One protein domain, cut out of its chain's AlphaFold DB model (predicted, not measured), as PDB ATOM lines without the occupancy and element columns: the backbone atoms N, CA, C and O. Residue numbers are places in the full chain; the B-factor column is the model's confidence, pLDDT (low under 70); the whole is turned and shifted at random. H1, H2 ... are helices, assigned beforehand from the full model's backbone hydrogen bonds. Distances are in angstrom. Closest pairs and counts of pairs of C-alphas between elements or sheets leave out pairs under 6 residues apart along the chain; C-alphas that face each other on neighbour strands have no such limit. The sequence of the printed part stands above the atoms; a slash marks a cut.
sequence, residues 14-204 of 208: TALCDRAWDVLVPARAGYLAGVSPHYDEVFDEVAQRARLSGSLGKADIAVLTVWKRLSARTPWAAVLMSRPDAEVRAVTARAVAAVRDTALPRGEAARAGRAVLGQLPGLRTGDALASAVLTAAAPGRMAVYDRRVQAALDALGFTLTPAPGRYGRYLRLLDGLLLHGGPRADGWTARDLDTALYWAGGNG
ATOM      1  N   THR A  14     -42.144  10.296 -12.390       87.06
ATOM      2  CA  THR A  14     -42.192   9.387 -11.233       87.06
ATOM      3  C   THR A  14     -43.402   8.455 -11.322       87.06
ATOM      4  O   THR A  14     -43.250   7.237 -11.243       87.06
ATOM      5  N   ALA A  15     -44.591   8.996 -11.606       89.69
ATOM      6  CA  ALA A  15     -45.800   8.192 -11.768       89.69
ATOM      7  C   ALA A  15     -45.705   7.208 -12.951       89.69
ATOM      8  O   ALA A  15     -46.281   6.118 -12.910       89.69
ATOM      9  N   LEU A  16     -44.998   7.584 -14.021       92.12
ATOM     10  CA  LEU A  16     -44.721   6.700 -15.153       92.12
ATOM     11  C   LEU A  16     -43.774   5.559 -14.759       92.12
ATOM     12  O   LEU A  16     -44.024   4.411 -15.123       92.12
ATOM     13  N   CYS A  17     -42.726   5.860 -13.987       92.38
ATOM     14  CA  CYS A  17     -41.803   4.857 -13.459       92.38
ATOM     15  C   CYS A  17     -42.522   3.848 -12.559       92.38
ATOM     16  O   CYS A  17     -42.331   2.647 -12.740       92.38
ATOM     17  N   ASP A  18     -43.395   4.303 -11.660       90.81
ATOM     18  CA  ASP A  18     -44.161   3.413 -10.779       90.81
ATOM     19  C   ASP A  18     -44.995   2.401 -11.576       90.81
ATOM     20  O   ASP A  18     -44.889   1.191 -11.355       90.81
ATOM     21  N   ARG A  19     -45.751   2.880 -12.577       92.62
ATOM     22  CA  ARG A  19     -46.530   2.010 -13.479       92.62
ATOM     23  C   ARG A  19     -45.644   1.073 -14.292       92.62
ATOM     24  O   ARG A  19     -46.023  -0.068 -14.548       92.62
ATOM     25  N   ALA A  20     -44.465   1.532 -14.706       95.38
ATOM     26  CA  ALA A  20     -43.523   0.692 -15.433       95.38
ATOM     27  C   ALA A  20     -43.078  -0.505 -14.590       95.38
ATOM     28  O   ALA A  20     -43.009  -1.620 -15.106       95.38
ATOM     29  N   TRP A  21     -42.841  -0.317 -13.293       96.19
ATOM     30  CA  TRP A  21     -42.432  -1.405 -12.405       96.19
ATOM     31  C   TRP A  21     -43.502  -2.485 -12.218       96.19
ATOM     32  O   TRP A  21     -43.139  -3.657 -12.093       96.19
ATOM     33  N   ASP A  22     -44.791  -2.139 -12.301       94.69
ATOM     34  CA  ASP A  22     -45.882  -3.128 -12.288       94.69
ATOM     35  C   ASP A  22     -45.836  -4.063 -13.512       94.69
ATOM     36  O   ASP A  22     -46.286  -5.206 -13.444       94.69
ATOM     37  N   VAL A  23     -45.241  -3.612 -14.620       95.56
ATOM     38  CA  VAL A  23     -45.027  -4.417 -15.833       95.56
ATOM     39  C   VAL A  23     -43.670  -5.124 -15.809       95.56
ATOM     40  O   VAL A  23     -43.570  -6.297 -16.170       95.56
ATOM     41  N   LEU A  24     -42.611  -4.433 -15.380       97.00
ATOM     42  CA  LEU A  24     -41.236  -4.935 -15.451       97.00
ATOM     43  C   LEU A  24     -41.003  -6.138 -14.531       97.00
ATOM     44  O   LEU A  24     -40.378  -7.109 -14.959       97.00
ATOM     45  N   VAL A  25     -41.520  -6.110 -13.297       96.25
ATOM     46  CA  VAL A  25     -41.349  -7.209 -12.329       96.25
ATOM     47  C   VAL A  25     -41.901  -8.541 -12.862       96.25
ATOM     48  O   VAL A  25     -41.122  -9.496 -12.966       96.25
ATOM     49  N   PRO A  26     -43.188  -8.647 -13.258       95.69
ATOM     50  CA  PRO A  26     -43.708  -9.893 -13.812       95.69
ATOM     51  C   PRO A  26     -43.080 -10.238 -15.168       95.69
ATOM     52  O   PRO A  26     -42.889 -11.419 -15.454       95.69
ATOM     53  N   ALA A  27     -42.697  -9.251 -15.989       96.56
ATOM     54  CA  ALA A  27     -42.020  -9.523 -17.257       96.56
ATOM     55  C   ALA A  27     -40.643 -10.176 -17.061       96.56
ATOM     56  O   ALA A  27     -40.311 -11.123 -17.775       96.56
ATOM     57  N   ARG A  28     -39.857  -9.733 -16.069       95.12
ATOM     58  CA  ARG A  28     -38.579 -10.374 -15.720       95.12
ATOM     59  C   ARG A  28     -38.790 -11.798 -15.215       95.12
ATOM     60  O   ARG A  28     -38.091 -12.703 -15.662       95.12
ATOM     61  N   ALA A  29     -39.768 -12.012 -14.335       94.69
ATOM     62  CA  ALA A  29     -40.110 -13.351 -13.858       94.69
ATOM     63  C   ALA A  29     -40.534 -14.275 -15.015       94.69
ATOM     64  O   ALA A  29     -40.060 -15.406 -15.111       94.69
ATOM     65  N   GLY A  30     -41.359 -13.769 -15.938       94.81
ATOM     66  CA  GLY A  30     -41.776 -14.487 -17.139       94.81
ATOM     67  C   GLY A  30     -40.608 -14.839 -18.058       94.81
ATOM     68  O   GLY A  30     -40.530 -15.970 -18.530       94.81
ATOM     69  N   TYR A  31     -39.664 -13.914 -18.258       93.69
ATOM     70  CA  TYR A  31     -38.442 -14.197 -19.010       93.69
ATOM     71  C   TYR A  31     -37.638 -15.335 -18.377       93.69
ATOM     72  O   TYR A  31     -37.295 -16.292 -19.067       93.69
ATOM     73  N   LEU A  32     -37.373 -15.258 -17.070       92.12
ATOM     74  CA  LEU A  32     -36.581 -16.265 -16.355       92.12
ATOM     75  C   LEU A  32     -37.250 -17.646 -16.350       92.12
ATOM     76  O   LEU A  32     -36.558 -18.658 -16.356       92.12
ATOM     77  N   ALA A  33     -38.584 -17.695 -16.358       93.38
ATOM     78  CA  ALA A  33     -39.335 -18.945 -16.437       93.38
ATOM     79  C   ALA A  33     -39.450 -19.499 -17.870       93.38
ATOM     80  O   ALA A  33     -39.553 -20.710 -18.055       93.38
ATOM     81  N   GLY A  34     -39.492 -18.624 -18.879       90.62
ATOM     82  CA  GLY A  34     -39.825 -18.987 -20.258       90.62
ATOM     83  C   GLY A  34     -38.637 -19.110 -21.213       90.62
ATOM     84  O   GLY A  34     -38.781 -19.698 -22.285       90.62
ATOM     85  N   VAL A  35     -37.476 -18.553 -20.869       90.44
ATOM     86  CA  VAL A  35     -36.264 -18.626 -21.692       90.44
ATOM     87  C   VAL A  35     -35.343 -19.720 -21.168       90.44
ATOM     88  O   VAL A  35     -35.100 -19.827 -19.971       90.44
ATOM     89  N   SER A  36     -34.823 -20.541 -22.086       90.88
ATOM     90  CA  SER A  36     -33.850 -21.580 -21.746       90.88
ATOM     91  C   SER A  36     -32.649 -20.971 -21.010       90.88
ATOM     92  O   SER A  36     -32.098 -19.986 -21.510       90.88
ATOM     93  N   PRO A  37     -32.176 -21.577 -19.905       86.00
ATOM     94  CA  PRO A  37     -30.978 -21.106 -19.210       86.00
ATOM     95  C   PRO A  37     -29.731 -21.138 -20.110       86.00
ATOM     96  O   PRO A  37     -28.790 -20.390 -19.878       86.00
ATOM     97  N   HIS A  38     -29.748 -21.942 -21.179       91.94
ATOM     98  CA  HIS A  38     -28.660 -22.044 -22.154       91.94
ATOM     99  C   HIS A  38     -28.655 -20.918 -23.202       91.94
ATOM    100  O   HIS A  38     -27.737 -20.817 -24.012       91.94
ATOM    101  N   TYR A  39     -29.699 -20.080 -23.254       89.44
ATOM    102  CA  TYR A  39     -29.849 -19.081 -24.316       89.44
ATOM    103  C   TYR A  39     -28.737 -18.020 -24.298       89.44
ATOM    104  O   TYR A  39     -28.279 -17.593 -25.362       89.44
ATOM    105  N   ASP A  40     -28.294 -17.620 -23.104       93.56
ATOM    106  CA  ASP A  40     -27.294 -16.566 -22.909       93.56
ATOM    107  C   ASP A  40     -25.858 -17.104 -22.728       93.56
ATOM    108  O   ASP A  40     -24.934 -16.299 -22.684       93.56
ATOM    109  N   GLU A  41     -25.616 -18.423 -22.758       95.75
ATOM    110  CA  GLU A  41     -24.267 -19.010 -22.578       95.75
ATOM    111  C   GLU A  41     -23.227 -18.392 -23.521       95.75
ATOM    112  O   GLU A  41     -22.156 -17.951 -23.108       95.75
ATOM    113  N   VAL A  42     -23.570 -18.283 -24.806       96.62
ATOM    114  CA  VAL A  42     -22.672 -17.704 -25.814       96.62
ATOM    115  C   VAL A  42     -22.481 -16.195 -25.638       96.62
ATOM    116  O   VAL A  42     -21.443 -15.653 -26.023       96.62
ATOM    117  N   PHE A  43     -23.467 -15.499 -25.065       97.62
ATOM    118  CA  PHE A  43     -23.335 -14.090 -24.702       97.62
ATOM    119  C   PHE A  43     -22.382 -13.941 -23.509       97.62
ATOM    120  O   PHE A  43     -21.473 -13.109 -23.559       97.62
ATOM    121  N   ASP A  44     -22.528 -14.789 -22.491       97.62
ATOM    122  CA  ASP A  44     -21.694 -14.796 -21.290       97.62
ATOM    123  C   ASP A  44     -20.237 -15.148 -21.606       97.62
ATOM    124  O   ASP A  44     -19.315 -14.495 -21.111       97.62
ATOM    125  N   GLU A  45     -19.998 -16.103 -22.509       98.12
ATOM    126  CA  GLU A  45     -18.657 -16.405 -23.017       98.12
ATOM    127  C   GLU A  45     -18.008 -15.193 -23.694       98.12
ATOM    128  O   GLU A  45     -16.838 -14.877 -23.444       98.12
ATOM    129  N   VAL A  46     -18.752 -14.487 -24.553       98.62
ATOM    130  CA  VAL A  46     -18.258 -13.272 -25.214       98.62
ATOM    131  C   VAL A  46     -17.974 -12.180 -24.184       98.62
ATOM    132  O   VAL A  46     -16.923 -11.537 -24.252       98.62
ATOM    133  N   ALA A  47     -18.860 -11.988 -23.208       98.44
ATOM    134  CA  ALA A  47     -18.662 -11.021 -22.138       98.44
ATOM    135  C   ALA A  47     -17.415 -11.341 -21.302       98.44
ATOM    136  O   ALA A  47     -16.609 -10.456 -21.000       98.44
ATOM    137  N   GLN A  48     -17.194 -12.621 -21.002       98.31
ATOM    138  CA  GLN A  48     -16.009 -13.094 -20.305       98.31
ATOM    139  C   GLN A  48     -14.729 -12.842 -21.115       98.31
ATOM    140  O   GLN A  48     -13.749 -12.321 -20.574       98.31
ATOM    141  N   ARG A  49     -14.725 -13.130 -22.423       98.19
ATOM    142  CA  ARG A  49     -13.585 -12.812 -23.304       98.19
ATOM    143  C   ARG A  49     -13.328 -11.309 -23.394       98.19
ATOM    144  O   ARG A  49     -12.172 -10.883 -23.331       98.19
ATOM    145  N   ALA A  50     -14.377 -10.495 -23.488       98.19
ATOM    146  CA  ALA A  50     -14.266  -9.040 -23.489       98.19
ATOM    147  C   ALA A  50     -13.725  -8.513 -22.152       98.19
ATOM    148  O   ALA A  50     -12.985  -7.527 -22.113       98.19
ATOM    149  N   ARG A  51     -14.087  -9.138 -21.024       97.69
ATOM    150  CA  ARG A  51     -13.544  -8.825 -19.693       97.69
ATOM    151  C   ARG A  51     -12.038  -9.030 -19.648       97.69
ATOM    152  O   ARG A  51     -11.336  -8.106 -19.257       97.69
ATOM    153  N   LEU A  52     -11.571 -10.188 -20.108       97.56
ATOM    154  CA  LEU A  52     -10.157 -10.562 -20.073       97.56
ATOM    155  C   LEU A  52      -9.297  -9.784 -21.077       97.56
ATOM    156  O   LEU A  52      -8.201  -9.356 -20.741       97.56
ATOM    157  N   SER A  53      -9.781  -9.599 -22.305       97.62
ATOM    158  CA  SER A  53      -8.983  -9.004 -23.390       97.62
ATOM    159  C   SER A  53      -9.157  -7.492 -23.548       97.62
ATOM    160  O   SER A  53      -8.431  -6.871 -24.321       97.62
ATOM    161  N   GLY A  54     -10.157  -6.899 -22.890       98.38
ATOM    162  CA  GLY A  54     -10.489  -5.481 -23.039       98.38
ATOM    163  C   GLY A  54     -11.003  -5.088 -24.430       98.38
ATOM    164  O   GLY A  54     -11.129  -3.901 -24.702       98.38
ATOM    165  N   SER A  55     -11.299  -6.047 -25.314       98.62
ATOM    166  CA  SER A  55     -11.770  -5.815 -26.685       98.62
ATOM    167  C   SER A  55     -12.686  -6.947 -27.163       98.62
ATOM    168  O   SER A  55     -12.786  -7.991 -26.525       98.62
ATOM    169  N   LEU A  56     -13.358  -6.748 -28.296       98.69
ATOM    170  CA  LEU A  56     -14.130  -7.781 -28.997       98.69
ATOM    171  C   LEU A  56     -13.617  -7.914 -30.436       98.69
ATOM    172  O   LEU A  56     -13.435  -6.908 -31.128       98.69
ATOM    173  N   GLY A  57     -13.373  -9.142 -30.884       98.19
ATOM    174  CA  GLY A  57     -12.949  -9.438 -32.254       98.19
ATOM    175  C   GLY A  57     -14.115  -9.775 -33.183       98.19
ATOM    176  O   GLY A  57     -15.285  -9.761 -32.794       98.19
ATOM    177  N   LYS A  58     -13.800 -10.147 -34.427       98.00
ATOM    178  CA  LYS A  58     -14.808 -10.567 -35.415       98.00
ATOM    179  C   LYS A  58     -15.612 -11.785 -34.962       98.00
ATOM    180  O   LYS A  58     -16.819 -11.820 -35.183       98.00
ATOM    181  N   ALA A  59     -14.960 -12.757 -34.321       97.62
ATOM    182  CA  ALA A  59     -15.621 -13.956 -33.807       97.62
ATOM    183  C   ALA A  59     -16.674 -13.609 -32.745       97.62
ATOM    184  O   ALA A  59     -17.795 -14.104 -32.805       97.62
ATOM    185  N   ASP A  60     -16.351 -12.689 -31.835       98.44
ATOM    186  CA  ASP A  60     -17.280 -12.218 -30.808       98.44
ATOM    187  C   ASP A  60     -18.492 -11.511 -31.432       98.44
ATOM    188  O   ASP A  60     -19.635 -11.798 -31.088       98.44
ATOM    189  N   ILE A  61     -18.261 -10.642 -32.424       97.56
ATOM    190  CA  ILE A  61     -19.343  -9.966 -33.157       97.56
ATOM    191  C   ILE A  61     -20.209 -10.977 -33.926       97.56
ATOM    192  O   ILE A  61     -21.432 -10.827 -33.963       97.56
ATOM    193  N   ALA A  62     -19.614 -12.014 -34.522       96.19
ATOM    194  CA  ALA A  62     -20.350 -13.067 -35.219       96.19
ATOM    195  C   ALA A  62     -21.247 -13.861 -34.256       96.19
ATOM    196  O   ALA A  62     -22.433 -14.038 -34.540       96.19
ATOM    197  N   VAL A  63     -20.721 -14.253 -33.091       97.69
ATOM    198  CA  VAL A  63     -21.498 -14.911 -32.029       97.69
ATOM    199  C   VAL A  63     -22.664 -14.027 -31.585       97.69
ATOM    200  O   VAL A  63     -23.807 -14.480 -31.584       97.69
ATOM    201  N   LEU A  64     -22.420 -12.742 -31.309       97.38
ATOM    202  CA  LEU A  64     -23.475 -11.805 -30.907       97.38
ATOM    203  C   LEU A  64     -24.519 -11.565 -32.012       97.38
ATOM    204  O   LEU A  64     -25.694 -11.347 -31.721       97.38
ATOM    205  N   THR A  65     -24.114 -11.643 -33.281       95.31
ATOM    206  CA  THR A  65     -25.029 -11.564 -34.430       95.31
ATOM    207  C   THR A  65     -25.992 -12.754 -34.436       95.31
ATOM    208  O   THR A  65     -27.198 -12.557 -34.603       95.31
ATOM    209  N   VAL A  66     -25.486 -13.970 -34.194       94.94
ATOM    210  CA  VAL A  66     -26.301 -15.195 -34.086       94.94
ATOM    211  C   VAL A  66     -27.184 -15.162 -32.840       94.94
ATOM    212  O   VAL A  66     -28.379 -15.433 -32.941       94.94
ATOM    213  N   TRP A  67     -26.641 -14.752 -31.694       95.31
ATOM    214  CA  TRP A  67     -27.390 -14.603 -30.443       95.31
ATOM    215  C   TRP A  67     -28.562 -13.613 -30.580       95.31
ATOM    216  O   TRP A  67     -29.676 -13.883 -30.131       95.31
ATOM    217  N   LYS A  68     -28.378 -12.502 -31.310       91.75
ATOM    218  CA  LYS A  68     -29.472 -11.577 -31.666       91.75
ATOM    219  C   LYS A  68     -30.364 -12.063 -32.814       91.75
ATOM    220  O   LYS A  68     -31.292 -11.343 -33.186       91.75
ATOM    221  N   ARG A  69     -30.110 -13.253 -33.365       90.62
ATOM    222  CA  ARG A  69     -30.813 -13.844 -34.518       90.62
ATOM    223  C   ARG A  69     -30.858 -12.898 -35.725       90.62
ATOM    224  O   ARG A  69     -31.867 -12.803 -36.422       90.62
ATOM    225  N   LEU A  70     -29.777 -12.153 -35.945       89.00
ATOM    226  CA  LEU A  70     -29.654 -11.222 -37.062       89.00
ATOM    227  C   LEU A  70     -29.135 -11.950 -38.304       89.00
ATOM    228  O   LEU A  70     -28.335 -12.880 -38.216       89.00
ATOM    229  N   SER A  71     -29.558 -11.497 -39.484       84.25
ATOM    230  CA  SER A  71     -29.057 -12.052 -40.742       84.25
ATOM    231  C   SER A  71     -27.625 -11.587 -41.018       84.25
ATOM    232  O   SER A  71     -27.370 -10.401 -41.240       84.25
ATOM    233  N   ALA A  72     -26.698 -12.544 -41.090       78.56
ATOM    234  CA  ALA A  72     -25.337 -12.318 -41.578       78.56
ATOM    235  C   ALA A  72     -25.253 -12.269 -43.118       78.56
ATOM    236  O   ALA A  72     -24.198 -11.965 -43.668       78.56
ATOM    237  N   ARG A  73     -26.359 -12.512 -43.842       83.88
ATOM    238  CA  ARG A  73     -26.432 -12.388 -45.311       83.88
ATOM    239  C   ARG A  73     -26.626 -10.927 -45.721       83.88
ATOM    240  O   ARG A  73     -27.602 -10.561 -46.370       83.88
ATOM    241  N   THR A  74     -25.716 -10.073 -45.281       82.31
ATOM    242  CA  THR A  74     -25.768  -8.625 -45.481       82.31
ATOM    243  C   THR A  74     -24.401  -8.121 -45.949       82.31
ATOM    244  O   THR A  74     -23.377  -8.662 -45.529       82.31
ATOM    245  N   PRO A  75     -24.335  -7.071 -46.792       90.50
ATOM    246  CA  PRO A  75     -23.059  -6.577 -47.317       90.50
ATOM    247  C   PRO A  75     -22.056  -6.186 -46.227       90.50
ATOM    248  O   PRO A  75     -20.852  -6.362 -46.394       90.50
ATOM    249  N   TRP A  76     -22.540  -5.692 -45.082       92.81
ATOM    250  CA  TRP A  76     -21.658  -5.300 -43.988       92.81
ATOM    251  C   TRP A  76     -20.878  -6.477 -43.403       92.81
ATOM    252  O   TRP A  76     -19.748  -6.265 -42.977       92.81
ATOM    253  N   ALA A  77     -21.444  -7.689 -43.396       92.56
ATOM    254  CA  ALA A  77     -20.782  -8.861 -42.839       92.56
ATOM    255  C   ALA A  77     -19.549  -9.227 -43.671       92.56
ATOM    256  O   ALA A  77     -18.476  -9.429 -43.112       92.56
ATOM    257  N   ALA A  78     -19.662  -9.200 -45.003       93.44
ATOM    258  CA  ALA A  78     -18.526  -9.412 -45.899       93.44
ATOM    259  C   ALA A  78     -17.432  -8.346 -45.701       93.44
ATOM    260  O   ALA A  78     -16.257  -8.684 -45.582       93.44
ATOM    261  N   VAL A  79     -17.819  -7.068 -45.589       95.25
ATOM    262  CA  VAL A  79     -16.873  -5.961 -45.349       95.25
ATOM    263  C   VAL A  79     -16.231  -6.044 -43.961       95.25
ATOM    264  O   VAL A  79     -15.076  -5.673 -43.792       95.25
ATOM    265  N   LEU A  80     -16.955  -6.517 -42.942       95.31
ATOM    266  CA  LEU A  80     -16.371  -6.755 -41.624       95.31
ATOM    267  C   LEU A  80     -15.360  -7.906 -41.688       95.31
ATOM    268  O   LEU A  80     -14.272  -7.781 -41.133       95.31
ATOM    269  N   MET A  81     -15.699  -9.000 -42.374       94.62
ATOM    270  CA  MET A  81     -14.838 -10.180 -42.492       94.62
ATOM    271  C   MET A  81     -13.561  -9.919 -43.290       94.62
ATOM    272  O   MET A  81     -12.545 -10.546 -43.001       94.62
ATOM    273  N   SER A  82     -13.576  -8.963 -44.222       95.81
ATOM    274  CA  SER A  82     -12.375  -8.551 -44.952       95.81
ATOM    275  C   SER A  82     -11.434  -7.636 -44.157       95.81
ATOM    276  O   SER A  82     -10.319  -7.389 -44.611       95.81
ATOM    277  N   ARG A  83     -11.829  -7.141 -42.971       97.00
ATOM    278  CA  ARG A  83     -10.943  -6.334 -42.115       97.00
ATOM    279  C   ARG A  83     -10.009  -7.198 -41.257       97.00
ATOM    280  O   ARG A  83     -10.451  -8.211 -40.688       97.00
ATOM    281  N   PRO A  84      -8.746  -6.774 -41.050       98.12
ATOM    282  CA  PRO A  84      -7.872  -7.370 -40.045       98.12
ATOM    283  C   PRO A  84      -8.547  -7.406 -38.669       98.12
ATOM    284  O   PRO A  84      -9.191  -6.447 -38.246       98.12
ATOM    285  N   ASP A  85      -8.409  -8.519 -37.940       98.50
ATOM    286  CA  ASP A  85      -9.040  -8.646 -36.614       98.50
ATOM    287  C   ASP A  85      -8.485  -7.619 -35.621       98.50
ATOM    288  O   ASP A  85      -9.225  -7.093 -34.797       98.50
ATOM    289  N   ALA A  86      -7.203  -7.274 -35.764       98.38
ATOM    290  CA  ALA A  86      -6.541  -6.249 -34.968       98.38
ATOM    291  C   ALA A  86      -7.222  -4.874 -35.086       98.38
ATOM    292  O   ALA A  86      -7.389  -4.191 -34.079       98.38
ATOM    293  N   GLU A  87      -7.686  -4.483 -36.278       98.44
ATOM    294  CA  GLU A  87      -8.408  -3.217 -36.465       98.44
ATOM    295  C   GLU A  87      -9.772  -3.236 -35.772       98.44
ATOM    296  O   GLU A  87     -10.160  -2.267 -35.116       98.44
ATOM    297  N   VAL A  88     -10.495  -4.356 -35.881       98.56
ATOM    298  CA  VAL A  88     -11.781  -4.541 -35.197       98.56
ATOM    299  C   VAL A  88     -11.581  -4.442 -33.688       98.56
ATOM    300  O   VAL A  88     -12.282  -3.668 -33.033       98.56
ATOM    301  N   ARG A  89     -10.569  -5.134 -33.154       98.69
ATOM    302  CA  ARG A  89     -10.202  -5.086 -31.735       98.69
ATOM    303  C   ARG A  89      -9.790  -3.695 -31.274       98.69
ATOM    304  O   ARG A  89     -10.199  -3.282 -30.199       98.69
ATOM    305  N   ALA A  90      -9.041  -2.940 -32.074       98.69
ATOM    306  CA  ALA A  90      -8.645  -1.576 -31.721       98.69
ATOM    307  C   ALA A  90      -9.852  -0.623 -31.615       98.69
ATOM    308  O   ALA A  90      -9.902   0.256 -30.749       98.69
ATOM    309  N   VAL A  91     -10.860  -0.786 -32.480       98.69
ATOM    310  CA  VAL A  91     -12.109  -0.016 -32.371       98.69
ATOM    311  C   VAL A  91     -12.917  -0.459 -31.153       98.69
ATOM    312  O   VAL A  91     -13.333   0.390 -30.363       98.69
ATOM    313  N   THR A  92     -13.126  -1.762 -30.967       98.75
ATOM    314  CA  THR A  92     -13.929  -2.265 -29.846       98.75
ATOM    315  C   THR A  92     -13.253  -2.025 -28.501       98.75
ATOM    316  O   THR A  92     -13.963  -1.740 -27.548       98.75
ATOM    317  N   ALA A  93     -11.920  -2.015 -28.410       98.88
ATOM    318  CA  ALA A  93     -11.195  -1.675 -27.186       98.88
ATOM    319  C   ALA A  93     -11.539  -0.272 -26.674       98.88
ATOM    320  O   ALA A  93     -11.835  -0.081 -25.496       98.88
ATOM    321  N   ARG A  94     -11.590   0.714 -27.576       98.81
ATOM    322  CA  ARG A  94     -12.005   2.084 -27.236       98.81
ATOM    323  C   ARG A  94     -13.464   2.139 -26.780       98.81
ATOM    324  O   ARG A  94     -13.786   2.862 -25.844       98.81
ATOM    325  N   ALA A  95     -14.342   1.363 -27.416       98.69
ATOM    326  CA  ALA A  95     -15.744   1.283 -27.010       98.69
ATOM    327  C   ALA A  95     -15.913   0.604 -25.639       98.69
ATOM    328  O   ALA A  95     -16.684   1.093 -24.818       98.69
ATOM    329  N   VAL A  96     -15.165  -0.476 -25.377       98.81
ATOM    330  CA  VAL A  96     -15.116  -1.187 -24.089       98.81
ATOM    331  C   VAL A  96     -14.639  -0.251 -22.985       98.81
ATOM    332  O   VAL A  96     -15.295  -0.160 -21.950       98.81
ATOM    333  N   ALA A  97     -13.540   0.473 -23.215       98.75
ATOM    334  CA  ALA A  97     -13.026   1.455 -22.267       98.75
ATOM    335  C   ALA A  97     -14.088   2.516 -21.935       98.75
ATOM    336  O   ALA A  97     -14.354   2.762 -20.763       98.75
ATOM    337  N   ALA A  98     -14.766   3.058 -22.953       98.56
ATOM    338  CA  ALA A  98     -15.808   4.062 -22.761       98.56
ATOM    339  C   ALA A  98     -16.981   3.561 -21.901       98.56
ATOM    340  O   ALA A  98     -17.439   4.283 -21.023       98.56
ATOM    341  N   VAL A  99     -17.475   2.335 -22.120       98.50
ATOM    342  CA  VAL A  99     -18.630   1.823 -21.356       98.50
ATOM    343  C   VAL A  99     -18.275   1.308 -19.965       98.50
ATOM    344  O   VAL A  99     -19.150   1.262 -19.098       98.50
ATOM    345  N   ARG A 100     -17.009   0.940 -19.741       98.31
ATOM    346  CA  ARG A 100     -16.490   0.532 -18.428       98.31
ATOM    347  C   ARG A 100     -16.066   1.697 -17.551       98.31
ATOM    348  O   ARG A 100     -15.920   1.491 -16.350       98.31
ATOM    349  N   ASP A 101     -15.880   2.885 -18.118       97.81
ATOM    350  CA  ASP A 101     -15.577   4.077 -17.340       97.81
ATOM    351  C   ASP A 101     -16.742   4.387 -16.393       97.81
ATOM    352  O   ASP A 101     -17.837   4.756 -16.825       97.81
ATOM    353  N   THR A 102     -16.509   4.178 -15.097       96.44
ATOM    354  CA  THR A 102     -17.497   4.388 -14.035       96.44
ATOM    355  C   THR A 102     -17.524   5.819 -13.518       96.44
ATOM    356  O   THR A 102     -18.487   6.167 -12.837       96.44
ATOM    357  N   ALA A 103     -16.548   6.656 -13.892       97.25
ATOM    358  CA  ALA A 103     -16.561   8.080 -13.575       97.25
ATOM    359  C   ALA A 103     -17.612   8.839 -14.402       97.25
ATOM    360  O   ALA A 103     -18.084   9.894 -13.984       97.25
ATOM    361  N   LEU A 104     -18.007   8.295 -15.558       96.50
ATOM    362  CA  LEU A 104     -19.056   8.867 -16.396       96.50
ATOM    363  C   LEU A 104     -20.452   8.348 -16.013       96.50
ATOM    364  O   LEU A 104     -20.606   7.170 -15.667       96.50
ATOM    365  N   PRO A 105     -21.508   9.163 -16.174       97.06
ATOM    366  CA  PRO A 105     -22.880   8.671 -16.178       97.06
ATOM    367  C   PRO A 105     -23.089   7.603 -17.261       97.06
ATOM    368  O   PRO A 105     -22.545   7.695 -18.367       97.06
ATOM    369  N   ARG A 106     -23.923   6.597 -16.975       97.38
ATOM    370  CA  ARG A 106     -24.141   5.440 -17.862       97.38
ATOM    371  C   ARG A 106     -24.570   5.856 -19.271       97.38
ATOM    372  O   ARG A 106     -24.029   5.345 -20.250       97.38
ATOM    373  N   GLY A 107     -25.499   6.807 -19.387       97.50
ATOM    374  CA  GLY A 107     -25.956   7.323 -20.682       97.50
ATOM    375  C   GLY A 107     -24.860   8.007 -21.515       97.50
ATOM    376  O   GLY A 107     -24.862   7.904 -22.745       97.50
ATOM    377  N   GLU A 108     -23.896   8.670 -20.873       98.12
ATOM    378  CA  GLU A 108     -22.768   9.316 -21.558       98.12
ATOM    379  C   GLU A 108     -21.734   8.295 -22.021       98.12
ATOM    380  O   GLU A 108     -21.347   8.299 -23.193       98.12
ATOM    381  N   ALA A 109     -21.382   7.357 -21.141       98.38
ATOM    382  CA  ALA A 109     -20.536   6.211 -21.452       98.38
ATOM    383  C   ALA A 109     -21.097   5.406 -22.645       98.38
ATOM    384  O   ALA A 109     -20.388   5.113 -23.613       98.38
ATOM    385  N   ALA A 110     -22.406   5.134 -22.635       98.06
ATOM    386  CA  ALA A 110     -23.116   4.459 -23.716       98.06
ATOM    387  C   ALA A 110     -23.080   5.250 -25.034       98.06
ATOM    388  O   ALA A 110     -22.834   4.677 -26.100       98.06
ATOM    389  N   ARG A 111     -23.289   6.574 -24.985       97.50
ATOM    390  CA  ARG A 111     -23.192   7.448 -26.166       97.50
ATOM    391  C   ARG A 111     -21.786   7.416 -26.765       97.50
ATOM    392  O   ARG A 111     -21.662   7.275 -27.983       97.50
ATOM    393  N   ALA A 112     -20.754   7.529 -25.932       98.06
ATOM    394  CA  ALA A 112     -19.360   7.496 -26.360       98.06
ATOM    395  C   ALA A 112     -19.002   6.144 -26.999       98.06
ATOM    396  O   ALA A 112     -18.538   6.105 -28.141       98.06
ATOM    397  N   GLY A 113     -19.316   5.031 -26.327       98.06
ATOM    398  CA  GLY A 113     -19.095   3.685 -26.863       98.06
ATOM    399  C   GLY A 113     -19.819   3.456 -28.193       98.06
ATOM    400  O   GLY A 113     -19.229   2.970 -29.161       98.06
ATOM    401  N   ARG A 114     -21.082   3.891 -28.294       97.81
ATOM    402  CA  ARG A 114     -21.884   3.766 -29.521       97.81
ATOM    403  C   ARG A 114     -21.308   4.568 -30.685       97.81
ATOM    404  O   ARG A 114     -21.351   4.077 -31.816       97.81
ATOM    405  N   ALA A 115     -20.786   5.767 -30.424       97.06
ATOM    406  CA  ALA A 115     -20.140   6.600 -31.437       97.06
ATOM    407  C   ALA A 115     -18.867   5.933 -31.982       97.06
ATOM    408  O   ALA A 115     -18.661   5.901 -33.196       97.06
ATOM    409  N   VAL A 116     -18.058   5.328 -31.106       98.06
ATOM    410  CA  VAL A 116     -16.856   4.579 -31.501       98.06
ATOM    411  C   VAL A 116     -17.208   3.376 -32.379       98.06
ATOM    412  O   VAL A 116     -16.631   3.221 -33.457       98.06
ATOM    413  N   LEU A 117     -18.193   2.560 -31.979       97.69
ATOM    414  CA  LEU A 117     -18.609   1.388 -32.761       97.69
ATOM    415  C   LEU A 117     -19.125   1.742 -34.163       97.69
ATOM    416  O   LEU A 117     -19.041   0.913 -35.067       97.69
ATOM    417  N   GLY A 118     -19.588   2.976 -34.386       96.31
ATOM    418  CA  GLY A 118     -20.034   3.437 -35.704       96.31
ATOM    419  C   GLY A 118     -18.956   3.422 -36.800       96.31
ATOM    420  O   GLY A 118     -19.285   3.513 -37.985       96.31
ATOM    421  N   GLN A 119     -17.682   3.263 -36.423       96.38
ATOM    422  CA  GLN A 119     -16.541   3.101 -37.335       96.38
ATOM    423  C   GLN A 119     -16.477   1.700 -37.980       96.38
ATOM    424  O   GLN A 119     -15.774   1.506 -38.981       96.38
ATOM    425  N   LEU A 120     -17.196   0.717 -37.425       96.75
ATOM    426  CA  LEU A 120     -17.228  -0.654 -37.930       96.75
ATOM    427  C   LEU A 120     -18.410  -0.887 -38.892       96.75
ATOM    428  O   LEU A 120     -19.511  -0.363 -38.678       96.75
ATOM    429  N   PRO A 121     -18.220  -1.695 -39.954       93.88
ATOM    430  CA  PRO A 121     -19.312  -2.144 -40.811       93.88
ATOM    431  C   PRO A 121     -20.395  -2.849 -39.987       93.88
ATOM    432  O   PRO A 121     -20.086  -3.632 -39.096       93.88
ATOM    433  N   GLY A 122     -21.668  -2.555 -40.270       91.19
ATOM    434  CA  GLY A 122     -22.810  -3.187 -39.589       91.19
ATOM    435  C   GLY A 122     -23.149  -2.602 -38.220       91.19
ATOM    436  O   GLY A 122     -24.203  -2.901 -37.672       91.19
ATOM    437  N   LEU A 123     -22.292  -1.723 -37.692       94.19
ATOM    438  CA  LEU A 123     -22.447  -1.083 -36.385       94.19
ATOM    439  C   LEU A 123     -22.665   0.432 -36.488       94.19
ATOM    440  O   LEU A 123     -22.821   1.121 -35.481       94.19
ATOM    441  N   ARG A 124     -22.701   0.980 -37.706       90.75
ATOM    442  CA  ARG A 124     -22.998   2.399 -37.945       90.75
ATOM    443  C   ARG A 124     -24.458   2.723 -37.681       90.75
ATOM    444  O   ARG A 124     -24.751   3.642 -36.925       90.75
ATOM    445  N   THR A 125     -25.359   1.949 -38.270       84.56
ATOM    446  CA  THR A 125     -26.807   2.160 -38.218       84.56
ATOM    447  C   THR A 125     -27.496   1.020 -37.485       84.56
ATOM    448  O   THR A 125     -26.989  -0.098 -37.432       84.56
ATOM    449  N   GLY A 126     -28.660   1.319 -36.904       85.00
ATOM    450  CA  GLY A 126     -29.355   0.392 -36.016       85.00
ATOM    451  C   GLY A 126     -28.651   0.245 -34.668       85.00
ATOM    452  O   GLY A 126     -27.476   0.572 -34.513       85.00
ATOM    453  N   ASP A 127     -29.390  -0.222 -33.668       88.12
ATOM    454  CA  ASP A 127     -28.879  -0.280 -32.299       88.12
ATOM    455  C   ASP A 127     -28.819  -1.703 -31.735       88.12
ATOM    456  O   ASP A 127     -28.079  -1.922 -30.787       88.12
ATOM    457  N   ALA A 128     -29.485  -2.693 -32.338       93.62
ATOM    458  CA  ALA A 128     -29.553  -4.050 -31.783       93.62
ATOM    459  C   ALA A 128     -28.177  -4.724 -31.641       93.62
ATOM    460  O   ALA A 128     -27.829  -5.181 -30.556       93.62
ATOM    461  N   LEU A 129     -27.373  -4.763 -32.711       96.31
ATOM    462  CA  LEU A 129     -26.041  -5.376 -32.650       96.31
ATOM    463  C   LEU A 129     -25.050  -4.501 -31.871       96.31
ATOM    464  O   LEU A 129     -24.277  -5.011 -31.068       96.31
ATOM    465  N   ALA A 130     -25.085  -3.182 -32.079       97.25
ATOM    466  CA  ALA A 130     -24.178  -2.264 -31.397       97.25
ATOM    467  C   ALA A 130     -24.402  -2.251 -29.882       97.25
ATOM    468  O   ALA A 130     -23.438  -2.318 -29.131       97.25
ATOM    469  N   SER A 131     -25.657  -2.231 -29.434       98.12
ATOM    470  CA  SER A 131     -25.981  -2.365 -28.015       98.12
ATOM    471  C   SER A 131     -25.567  -3.728 -27.474       98.12
ATOM    472  O   SER A 131     -24.936  -3.753 -26.435       98.12
ATOM    473  N   ALA A 132     -25.784  -4.838 -28.194       98.31
ATOM    474  CA  ALA A 132     -25.313  -6.161 -27.764       98.31
ATOM    475  C   ALA A 132     -23.791  -6.216 -27.536       98.31
ATOM    476  O   ALA A 132     -23.343  -6.767 -26.533       98.31
ATOM    477  N   VAL A 133     -22.997  -5.598 -28.420       98.50
ATOM    478  CA  VAL A 133     -21.535  -5.480 -28.253       98.50
ATOM    479  C   VAL A 133     -21.179  -4.685 -26.991       98.50
ATOM    480  O   VAL A 133     -20.292  -5.088 -26.242       98.50
ATOM    481  N   LEU A 134     -21.870  -3.570 -26.731       98.69
ATOM    482  CA  LEU A 134     -21.631  -2.744 -25.541       98.69
ATOM    483  C   LEU A 134     -22.118  -3.424 -24.250       98.69
ATOM    484  O   LEU A 134     -21.455  -3.309 -23.221       98.69
ATOM    485  N   THR A 135     -23.215  -4.181 -24.306       98.75
ATOM    486  CA  THR A 135     -23.700  -5.011 -23.198       98.75
ATOM    487  C   THR A 135     -22.693  -6.099 -22.866       98.75
ATOM    488  O   THR A 135     -22.291  -6.201 -21.717       98.75
ATOM    489  N   ALA A 136     -22.182  -6.839 -23.853       98.56
ATOM    490  CA  ALA A 136     -21.140  -7.834 -23.599       98.56
ATOM    491  C   ALA A 136     -19.863  -7.207 -23.005       98.56
ATOM    492  O   ALA A 136     -19.192  -7.803 -22.166       98.56
ATOM    493  N   ALA A 137     -19.530  -5.969 -23.385       98.56
ATOM    494  CA  ALA A 137     -18.390  -5.253 -22.820       98.56
ATOM    495  C   ALA A 137     -18.558  -4.895 -21.330       98.56
ATOM    496  O   ALA A 137     -17.556  -4.864 -20.606       98.56
ATOM    497  N   ALA A 138     -19.781  -4.630 -20.864       98.25
ATOM    498  CA  ALA A 138     -20.077  -4.292 -19.471       98.25
ATOM    499  C   ALA A 138     -21.484  -4.782 -19.048       98.25
ATOM    500  O   ALA A 138     -22.386  -3.955 -18.891       98.25
ATOM    501  N   PRO A 139     -21.680  -6.099 -18.820       96.62
ATOM    502  CA  PRO A 139     -23.016  -6.707 -18.730       96.62
ATOM    503  C   PRO A 139     -23.927  -6.129 -17.648       96.62
ATOM    504  O   PRO A 139     -25.099  -5.915 -17.901       96.62
ATOM    505  N   GLY A 140     -23.404  -5.801 -16.463       95.19
ATOM    506  CA  GLY A 140     -24.222  -5.200 -15.398       95.19
ATOM    507  C   GLY A 140     -24.505  -3.701 -15.576       95.19
ATOM    508  O   GLY A 140     -25.375  -3.146 -14.907       95.19
ATOM    509  N   ARG A 141     -23.764  -3.016 -16.457       97.44
ATOM    510  CA  ARG A 141     -23.811  -1.551 -16.615       97.44
ATOM    511  C   ARG A 141     -24.488  -1.122 -17.912       97.44
ATOM    512  O   ARG A 141     -25.040  -0.030 -17.957       97.44
ATOM    513  N   MET A 142     -24.411  -1.935 -18.956       98.50
ATOM    514  CA  MET A 142     -24.991  -1.672 -20.269       98.50
ATOM    515  C   MET A 142     -26.203  -2.570 -20.506       98.50
ATOM    516  O   MET A 142     -26.450  -3.516 -19.763       98.50
ATOM    517  N   ALA A 143     -26.970  -2.237 -21.536       98.25
ATOM    518  CA  ALA A 143     -28.240  -2.877 -21.828       98.25
ATOM    519  C   ALA A 143     -28.453  -2.966 -23.341       98.25
ATOM    520  O   ALA A 143     -28.072  -2.062 -24.091       98.25
ATOM    521  N   VAL A 144     -29.049  -4.056 -23.807       97.62
ATOM    522  CA  VAL A 144     -29.441  -4.266 -25.195       97.62
ATOM    523  C   VAL A 144     -30.643  -3.393 -25.519       97.62
ATOM    524  O   VAL A 144     -31.558  -3.219 -24.721       97.62
ATOM    525  N   TYR A 145     -30.637  -2.839 -26.724       96.69
ATOM    526  CA  TYR A 145     -31.722  -2.029 -27.244       96.69
ATOM    527  C   TYR A 145     -32.077  -2.497 -28.650       96.69
ATOM    528  O   TYR A 145     -31.303  -2.347 -29.601       96.69
ATOM    529  N   ASP A 146     -33.257  -3.091 -28.774       93.69
ATOM    530  CA  ASP A 146     -33.812  -3.566 -30.033       93.69
ATOM    531  C   ASP A 146     -35.268  -3.114 -30.214       93.69
ATOM    532  O   ASP A 146     -35.814  -2.347 -29.423       93.69
ATOM    533  N   ARG A 147     -35.905  -3.583 -31.289       92.88
ATOM    534  CA  ARG A 147     -37.287  -3.214 -31.614       92.88
ATOM    535  C   ARG A 147     -38.308  -3.618 -30.545       92.88
ATOM    536  O   ARG A 147     -39.330  -2.955 -30.443       92.88
ATOM    537  N   ARG A 148     -38.068  -4.697 -29.789       94.44
ATOM    538  CA  ARG A 148     -38.988  -5.146 -28.732       94.44
ATOM    539  C   ARG A 148     -38.850  -4.260 -27.513       94.44
ATOM    540  O   ARG A 148     -39.859  -3.818 -26.984       94.44
ATOM    541  N   VAL A 149     -37.615  -3.929 -27.141       96.06
ATOM    542  CA  VAL A 149     -37.359  -2.938 -26.092       96.06
ATOM    543  C   VAL A 149     -38.023  -1.608 -26.449       96.06
ATOM    544  O   VAL A 149     -38.747  -1.062 -25.628       96.06
ATOM    545  N   GLN A 150     -37.861  -1.124 -27.685       94.81
ATOM    546  CA  GLN A 150     -38.534   0.100 -28.132       94.81
ATOM    547  C   GLN A 150     -40.062  -0.004 -28.024       94.81
ATOM    548  O   GLN A 150     -40.680   0.892 -27.465       94.81
ATOM    549  N   ALA A 151     -40.661  -1.098 -28.505       94.12
ATOM    550  CA  ALA A 151     -42.108  -1.295 -28.424       94.12
ATOM    551  C   ALA A 151     -42.623  -1.308 -26.973       94.12
ATOM    552  O   ALA A 151     -43.674  -0.738 -26.694       94.12
ATOM    553  N   ALA A 152     -41.877  -1.918 -26.048       95.94
ATOM    554  CA  ALA A 152     -42.215  -1.902 -24.628       95.94
ATOM    555  C   ALA A 152     -42.124  -0.493 -24.032       95.94
ATOM    556  O   ALA A 152     -43.019  -0.090 -23.299       95.94
ATOM    557  N   LEU A 153     -41.075   0.267 -24.363       95.88
ATOM    558  CA  LEU A 153     -40.938   1.654 -23.912       95.88
ATOM    559  C   LEU A 153     -42.103   2.517 -24.403       95.88
ATOM    560  O   LEU A 153     -42.698   3.226 -23.597       95.88
ATOM    561  N   ASP A 154     -42.479   2.392 -25.678       94.31
ATOM    562  CA  ASP A 154     -43.615   3.123 -26.245       94.31
ATOM    563  C   ASP A 154     -44.938   2.734 -25.556       94.31
ATOM    564  O   ASP A 154     -45.712   3.611 -25.179       94.31
ATOM    565  N   ALA A 155     -45.173   1.437 -25.313       94.06
ATOM    566  CA  ALA A 155     -46.357   0.950 -24.595       94.06
ATOM    567  C   ALA A 155     -46.413   1.420 -23.131       94.06
ATOM    568  O   ALA A 155     -47.493   1.622 -22.579       94.06
ATOM    569  N   LEU A 156     -45.250   1.619 -22.509       94.12
ATOM    570  CA  LEU A 156     -45.106   2.172 -21.164       94.12
ATOM    571  C   LEU A 156     -45.142   3.707 -21.138       94.12
ATOM    572  O   LEU A 156     -45.017   4.278 -20.063       94.12
ATOM    573  N   GLY A 157     -45.304   4.377 -22.284       94.25
ATOM    574  CA  GLY A 157     -45.367   5.837 -22.388       94.25
ATOM    575  C   GLY A 157     -44.008   6.547 -22.403       94.25
ATOM    576  O   GLY A 157     -43.960   7.774 -22.365       94.25
ATOM    577  N   PHE A 158     -42.894   5.816 -22.490       94.25
ATOM    578  CA  PHE A 158     -41.561   6.399 -22.632       94.25
ATOM    579  C   PHE A 158     -41.195   6.575 -24.106       94.25
ATOM    580  O   PHE A 158     -40.838   5.621 -24.795       94.25
ATOM    581  N   THR A 159     -41.195   7.813 -24.596       88.56
ATOM    582  CA  THR A 159     -40.813   8.090 -25.986       88.56
ATOM    583  C   THR A 159     -39.322   8.399 -26.123       88.56
ATOM    584  O   THR A 159     -38.807   9.378 -25.580       88.56
ATOM    585  N   LEU A 160     -38.619   7.609 -26.937       90.19
ATOM    586  CA  LEU A 160     -37.249   7.900 -27.364       90.19
ATOM    587  C   LEU A 160     -37.234   8.417 -28.802       90.19
ATOM    588  O   LEU A 160     -37.519   7.689 -29.751       90.19
ATOM    589  N   THR A 161     -36.816   9.669 -28.990       87.31
ATOM    590  CA  THR A 161     -36.715  10.245 -30.336       87.31
ATOM    591  C   THR A 161     -35.685   9.494 -31.197       87.31
ATOM    592  O   THR A 161     -34.651   9.046 -30.678       87.31
ATOM    593  N   PRO A 162     -35.886   9.408 -32.529       84.25
ATOM    594  CA  PRO A 162     -34.944   8.761 -33.447       84.25
ATOM    595  C   PRO A 162     -33.656   9.569 -33.680       84.25
ATOM    596  O   PRO A 162     -32.784   9.131 -34.429       84.25
ATOM    597  N   ALA A 163     -33.512  10.739 -33.048       87.19
ATOM    598  CA  ALA A 163     -32.347  11.603 -33.190       87.19
ATOM    599  C   ALA A 163     -31.033  10.885 -32.800       87.19
ATOM    600  O   ALA A 163     -31.050   9.970 -31.962       87.19
ATOM    601  N   PRO A 164     -29.870  11.320 -33.321       86.56
ATOM    602  CA  PRO A 164     -28.573  10.779 -32.917       86.56
ATOM    603  C   PRO A 164     -28.399  10.724 -31.390       86.56
ATOM    604  O   PRO A 164     -28.910  11.568 -30.651       86.56
ATOM    605  N   GLY A 165     -27.693   9.703 -30.896       90.00
ATOM    606  CA  GLY A 165     -27.492   9.492 -29.453       90.00
ATOM    607  C   GLY A 165     -28.651   8.795 -28.727       90.00
ATOM    608  O   GLY A 165     -28.661   8.780 -27.498       90.00
ATOM    609  N   ARG A 166     -29.597   8.193 -29.461       94.25
ATOM    610  CA  ARG A 166     -30.734   7.440 -28.903       94.25
ATOM    611  C   ARG A 166     -30.325   6.386 -27.877       94.25
ATOM    612  O   ARG A 166     -30.919   6.342 -26.809       94.25
ATOM    613  N   TYR A 167     -29.275   5.613 -28.151       96.50
ATOM    614  CA  TYR A 167     -28.779   4.609 -27.205       96.50
ATOM    615  C   TYR A 167     -28.348   5.218 -25.857       96.50
ATOM    616  O   TYR A 167     -28.691   4.698 -24.805       96.50
ATOM    617  N   GLY A 168     -27.681   6.377 -25.863       96.81
ATOM    618  CA  GLY A 168     -27.331   7.076 -24.621       96.81
ATOM    619  C   GLY A 168     -28.557   7.583 -23.853       96.81
ATOM    620  O   GLY A 168     -28.592   7.497 -22.629       96.81
ATOM    621  N   ARG A 169     -29.592   8.064 -24.563       96.69
ATOM    622  CA  ARG A 169     -30.874   8.447 -23.942       96.69
ATOM    623  C   ARG A 169     -31.609   7.246 -23.354       96.69
ATOM    624  O   ARG A 169     -32.141   7.364 -22.260       96.69
ATOM    625  N   TYR A 170     -31.584   6.104 -24.038       97.81
ATOM    626  CA  TYR A 170     -32.119   4.846 -23.519       97.81
ATOM    627  C   TYR A 170     -31.442   4.451 -22.200       97.81
ATOM    628  O   TYR A 170     -32.130   4.210 -21.217       97.81
ATOM    629  N   LEU A 171     -30.108   4.465 -22.130       98.06
ATOM    630  CA  LEU A 171     -29.412   4.092 -20.895       98.06
ATOM    631  C   LEU A 171     -29.657   5.081 -19.751       98.06
ATOM    632  O   LEU A 171     -29.757   4.661 -18.603       98.06
ATOM    633  N   ARG A 172     -29.814   6.375 -20.059       97.00
ATOM    634  CA  ARG A 172     -30.228   7.380 -19.070       97.00
ATOM    635  C   ARG A 172     -31.655   7.143 -18.570       97.00
ATOM    636  O   ARG A 172     -31.925   7.330 -17.392       97.00
ATOM    637  N   LEU A 173     -32.565   6.729 -19.448       96.75
ATOM    638  CA  LEU A 173     -33.917   6.348 -19.046       96.75
ATOM    639  C   LEU A 173     -33.883   5.159 -18.076       96.75
ATOM    640  O   LEU A 173     -34.592   5.178 -17.074       96.75
ATOM    641  N   LEU A 174     -33.025   4.163 -18.327       97.19
ATOM    642  CA  LEU A 174     -32.841   3.049 -17.393       97.19
ATOM    643  C   LEU A 174     -32.283   3.507 -16.037       97.19
ATOM    644  O   LEU A 174     -32.699   2.968 -15.017       97.19
ATOM    645  N   ASP A 175     -31.379   4.497 -16.004       95.25
ATOM    646  CA  ASP A 175     -30.929   5.106 -14.739       95.25
ATOM    647  C   ASP A 175     -32.118   5.682 -13.956       95.25
ATOM    648  O   ASP A 175     -32.243   5.418 -12.763       95.25
ATOM    649  N   GLY A 176     -33.016   6.407 -14.634       94.19
ATOM    650  CA  GLY A 176     -34.240   6.933 -14.028       94.19
ATOM    651  C   GLY A 176     -35.151   5.828 -13.489       94.19
ATOM    652  O   GLY A 176     -35.571   5.889 -12.338       94.19
ATOM    653  N   LEU A 177     -35.389   4.771 -14.271       95.69
ATOM    654  CA  LEU A 177     -36.197   3.629 -13.828       95.69
ATOM    655  C   LEU A 177     -35.621   2.961 -12.573       95.69
ATOM    656  O   LEU A 177     -36.374   2.698 -11.637       95.69
ATOM    657  N   LEU A 178     -34.307   2.709 -12.530       94.94
ATOM    658  CA  LEU A 178     -33.648   2.129 -11.352       94.94
ATOM    659  C   LEU A 178     -33.739   3.055 -10.139       94.94
ATOM    660  O   LEU A 178     -34.021   2.585  -9.043       94.94
ATOM    661  N   LEU A 179     -33.521   4.359 -10.336       93.06
ATOM    662  CA  LEU A 179     -33.576   5.345  -9.261       93.06
ATOM    663  C   LEU A 179     -34.976   5.436  -8.639       93.06
ATOM    664  O   LEU A 179     -35.100   5.505  -7.419       93.06
ATOM    665  N   HIS A 180     -36.024   5.412  -9.465       91.31
ATOM    666  CA  HIS A 180     -37.408   5.561  -9.009       91.31
ATOM    667  C   HIS A 180     -38.087   4.246  -8.616       91.31
ATOM    668  O   HIS A 180     -39.162   4.276  -8.034       91.31
ATOM    669  N   GLY A 181     -37.481   3.086  -8.885       87.94
ATOM    670  CA  GLY A 181     -38.086   1.796  -8.535       87.94
ATOM    671  C   GLY A 181     -38.064   1.446  -7.050       87.94
ATOM    672  O   GLY A 181     -38.753   0.507  -6.638       87.94
ATOM    673  N   GLY A 182     -37.288   2.179  -6.244       87.75
ATOM    674  CA  GLY A 182     -37.157   1.930  -4.810       87.75
ATOM    675  C   GLY A 182     -36.845   0.452  -4.518       87.75
ATOM    676  O   GLY A 182     -36.074  -0.157  -5.262       87.75
ATOM    677  N   PRO A 183     -37.503  -0.175  -3.523       90.19
ATOM    678  CA  PRO A 183     -37.267  -1.581  -3.181       90.19
ATOM    679  C   PRO A 183     -37.522  -2.579  -4.322       90.19
ATOM    680  O   PRO A 183     -36.988  -3.685  -4.310       90.19
ATOM    681  N   ARG A 184     -38.339  -2.225  -5.328       89.69
ATOM    682  CA  ARG A 184     -38.608  -3.108  -6.482       89.69
ATOM    683  C   ARG A 184     -37.391  -3.236  -7.399       89.69
ATOM    684  O   ARG A 184     -37.253  -4.253  -8.077       89.69
ATOM    685  N   ALA A 185     -36.531  -2.216  -7.410       91.06
ATOM    686  CA  ALA A 185     -35.315  -2.158  -8.210       91.06
ATOM    687  C   ALA A 185     -34.078  -2.701  -7.479       91.06
ATOM    688  O   ALA A 185     -33.001  -2.755  -8.078       91.06
ATOM    689  N   ASP A 186     -34.196  -3.111  -6.213       91.38
ATOM    690  CA  ASP A 186     -33.054  -3.569  -5.422       91.38
ATOM    691  C   ASP A 186     -32.349  -4.755  -6.097       91.38
ATOM    692  O   ASP A 186     -32.943  -5.791  -6.406       91.38
ATOM    693  N   GLY A 187     -31.053  -4.583  -6.366       91.88
ATOM    694  CA  GLY A 187     -30.223  -5.576  -7.049       91.88
ATOM    695  C   GLY A 187     -30.464  -5.709  -8.558       91.88
ATOM    696  O   GLY A 187     -29.804  -6.534  -9.189       91.88
ATOM    697  N   TRP A 188     -31.358  -4.915  -9.158       96.81
ATOM    698  CA  TRP A 188     -31.550  -4.913 -10.606       96.81
ATOM    699  C   TRP A 188     -30.419  -4.176 -11.316       96.81
ATOM    700  O   TRP A 188     -29.973  -3.097 -10.926       96.81
ATOM    701  N   THR A 189     -29.986  -4.755 -12.427       96.62
ATOM    702  CA  THR A 189     -29.016  -4.164 -13.342       96.62
ATOM    703  C   THR A 189     -29.702  -3.574 -14.575       96.62
ATOM    704  O   THR A 189     -30.890  -3.785 -14.833       96.62
ATOM    705  N   ALA A 190     -28.936  -2.858 -15.401       97.12
ATOM    706  CA  ALA A 190     -29.430  -2.400 -16.699       97.12
ATOM    707  C   ALA A 190     -29.806  -3.582 -17.626       97.12
ATOM    708  O   ALA A 190     -30.745  -3.474 -18.416       97.12
ATOM    709  N   ARG A 191     -29.122  -4.727 -17.479       95.81
ATOM    710  CA  ARG A 191     -29.429  -5.980 -18.185       95.81
ATOM    711  C   ARG A 191     -30.736  -6.610 -17.715       95.81
ATOM    712  O   ARG A 191     -31.507  -7.086 -18.537       95.81
ATOM    713  N   ASP A 192     -31.036  -6.565 -16.421       96.81
ATOM    714  CA  ASP A 192     -32.335  -7.035 -15.919       96.81
ATOM    715  C   ASP A 192     -33.495  -6.222 -16.506       96.81
ATOM    716  O   ASP A 192     -34.510  -6.787 -16.924       96.81
ATOM    717  N   LEU A 193     -33.314  -4.901 -16.610       97.44
ATOM    718  CA  LEU A 193     -34.295  -4.007 -17.222       97.44
ATOM    719  C   LEU A 193     -34.501  -4.287 -18.710       97.44
ATOM    720  O   LEU A 193     -35.649  -4.401 -19.140       97.44
ATOM    721  N   ASP A 194     -33.436  -4.429 -19.510       96.44
ATOM    722  CA  ASP A 194     -33.623  -4.729 -20.938       96.44
ATOM    723  C   ASP A 194     -34.311  -6.069 -21.181       96.44
ATOM    724  O   ASP A 194     -35.021  -6.227 -22.170       96.44
ATOM    725  N   THR A 195     -34.120  -7.015 -20.272       95.50
ATOM    726  CA  THR A 195     -34.605  -8.377 -20.411       95.50
ATOM    727  C   THR A 195     -36.096  -8.411 -20.098       95.50
ATOM    728  O   THR A 195     -36.881  -8.974 -20.866       95.50
ATOM    729  N   ALA A 196     -36.505  -7.688 -19.050       97.25
ATOM    730  CA  ALA A 196     -37.904  -7.398 -18.764       97.25
ATOM    731  C   ALA A 196     -38.584  -6.647 -19.924       97.25
ATOM    732  O   ALA A 196     -39.643  -7.065 -20.387       97.25
ATOM    733  N   LEU A 197     -37.960  -5.585 -20.450       97.31
ATOM    734  CA  LEU A 197     -38.491  -4.811 -21.582       97.31
ATOM    735  C   LEU A 197     -38.594  -5.652 -22.862       97.31
ATOM    736  O   LEU A 197     -39.592  -5.583 -23.574       97.31
ATOM    737  N   TYR A 198     -37.592  -6.479 -23.159       95.06
ATOM    738  CA  TYR A 198     -37.606  -7.392 -24.300       95.06
ATOM    739  C   TYR A 198     -38.767  -8.390 -24.212       95.06
ATOM    740  O   TYR A 198     -39.435  -8.644 -25.220       95.06
ATOM    741  N   TRP A 199     -39.004  -8.947 -23.019       95.50
ATOM    742  CA  TRP A 199     -40.110  -9.866 -22.773       95.50
ATOM    743  C   TRP A 199     -41.463  -9.161 -22.881       95.50
ATOM    744  O   TRP A 199     -42.330  -9.628 -23.616       95.50
ATOM    745  N   ALA A 200     -41.620  -8.002 -22.239       94.38
ATOM    746  CA  ALA A 200     -42.837  -7.194 -22.303       94.38
ATOM    747  C   ALA A 200     -43.169  -6.753 -23.738       94.38
ATOM    748  O   ALA A 200     -44.315  -6.831 -24.163       94.38
ATOM    749  N   GLY A 201     -42.171  -6.369 -24.535       91.19
ATOM    750  CA  GLY A 201     -42.372  -5.982 -25.934       91.19
ATOM    751  C   GLY A 201     -42.631  -7.154 -26.886       91.19
ATOM    752  O   GLY A 201     -43.006  -6.941 -28.037       91.19
ATOM    753  N   GLY A 202     -42.394  -8.392 -26.441       82.62
ATOM    754  CA  GLY A 202     -42.714  -9.614 -27.183       82.62
ATOM    755  C   GLY A 202     -44.021 -10.285 -26.751       82.62
ATOM    756  O   GLY A 202     -44.618 -10.978 -27.569       82.62
ATOM    757  N   ASN A 203     -44.443 -10.070 -25.501       69.94
ATOM    758  CA  ASN A 203     -45.556 -10.759 -24.836       69.94
ATOM    759  C   ASN A 203     -46.528  -9.791 -24.131       69.94
ATOM    760  O   ASN A 203     -47.196 -10.183 -23.178       69.94
ATOM    761  N   GLY A 204     -46.565  -8.518 -24.535       52.69
ATOM    762  CA  GLY A 204     -47.427  -7.506 -23.921       52.69
ATOM    763  C   GLY A 204     -48.909  -7.899 -23.969       52.69
ATOM    764  O   GLY A 204     -49.289  -8.722 -24.811       52.69
TER     765      GLY A 204
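AT A GLANCE: This is residues 14 to 204 of the 208 residues of an uncharacterized protein of Streptomyces viridifaciens (UniProt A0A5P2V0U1). Two lobes of short helices stand side by side: in one, H7 is the core with H2, H3, H5 and H6 round it and H4 at its far end; in the other, H11 is the core with H1, H8 and H9 round it and H10 at one end. H6 and H9, side by side, join the lobes. The printed part has 191 residues, with eleven named helices, H1 to H11 in chain order, and no named strand: the class is all helix. The whole is compact, with a radius of gyration of the C-alphas of 16.1 A, and spans 49 by 35 by 31 A.

HOW THE PARTS SIT: Begin with the longest helix, H1, residues 14 to 34, which has a kink of 30 degrees near residue 23. With residues 23 to 31 alone it touches H11, residues 190 to 203, about perpendicular at 79 degrees; the closest C-alphas, of Arg 28 and Ala 196, are 4.3 A apart. H8, residues 147 to 155, touches H11 at Ala 152 and Gly 201, closest C-alphas 4.3 A. H9, residues 166 to 180, touches H11 at Leu 174 and Ala 190, closest C-alphas 6.5 A. H10, residues 182 to 185, is close to H1 but not clearly touching, 7.3 A between the closest C-alphas, of Trp 21 and Arg 184. Outward from H9, H6, residues 106 to 117, touches it at a shallow tilt of 21 degrees, opposite ways; look at C-alphas 107 and 168, the closest, 4.2 A apart. H5, residues 85 to 100, and H6 form a hairpin at 11 degrees, closest C-alphas Ala 95 and Gly 113, 4.1 A. The hub is H7, residues 128 to 137, which touches four helices, among them H2, residues 41 to 53, with Ala 47 and Ala 136 closest at 4.3 A between C-alphas. H2 and H3, residues 58 to 67, form a hairpin at 26 degrees. H4, residues 75 to 81, is close to H3 but not clearly touching. Every O i to N i+4 pair is within hydrogen-bond range in H2, H3, H4, H6, H7, H8, H9 and H11; in H1 it is 15 of 17, in H5 11 of 12, and H10 is too short for such a pair.

IN THESE COORDINATES: Find C-alpha 14 at (-42.192, 9.387, -11.233); from there H1 runs 29.9 A to C-alpha 34. H5 measures 21.7 A, H9 21.1 A. H11 ends at C-alpha 203, (-45.556, -10.759, -24.836).

THE WHOLE: The farthest C-alphas, of Ala 15 and Ser 82, are 50.0 A apart. The printed part has no cut, and no link is long. Mean pLDDT of the printed part is 94.5; residues 203 to 204 are under 70.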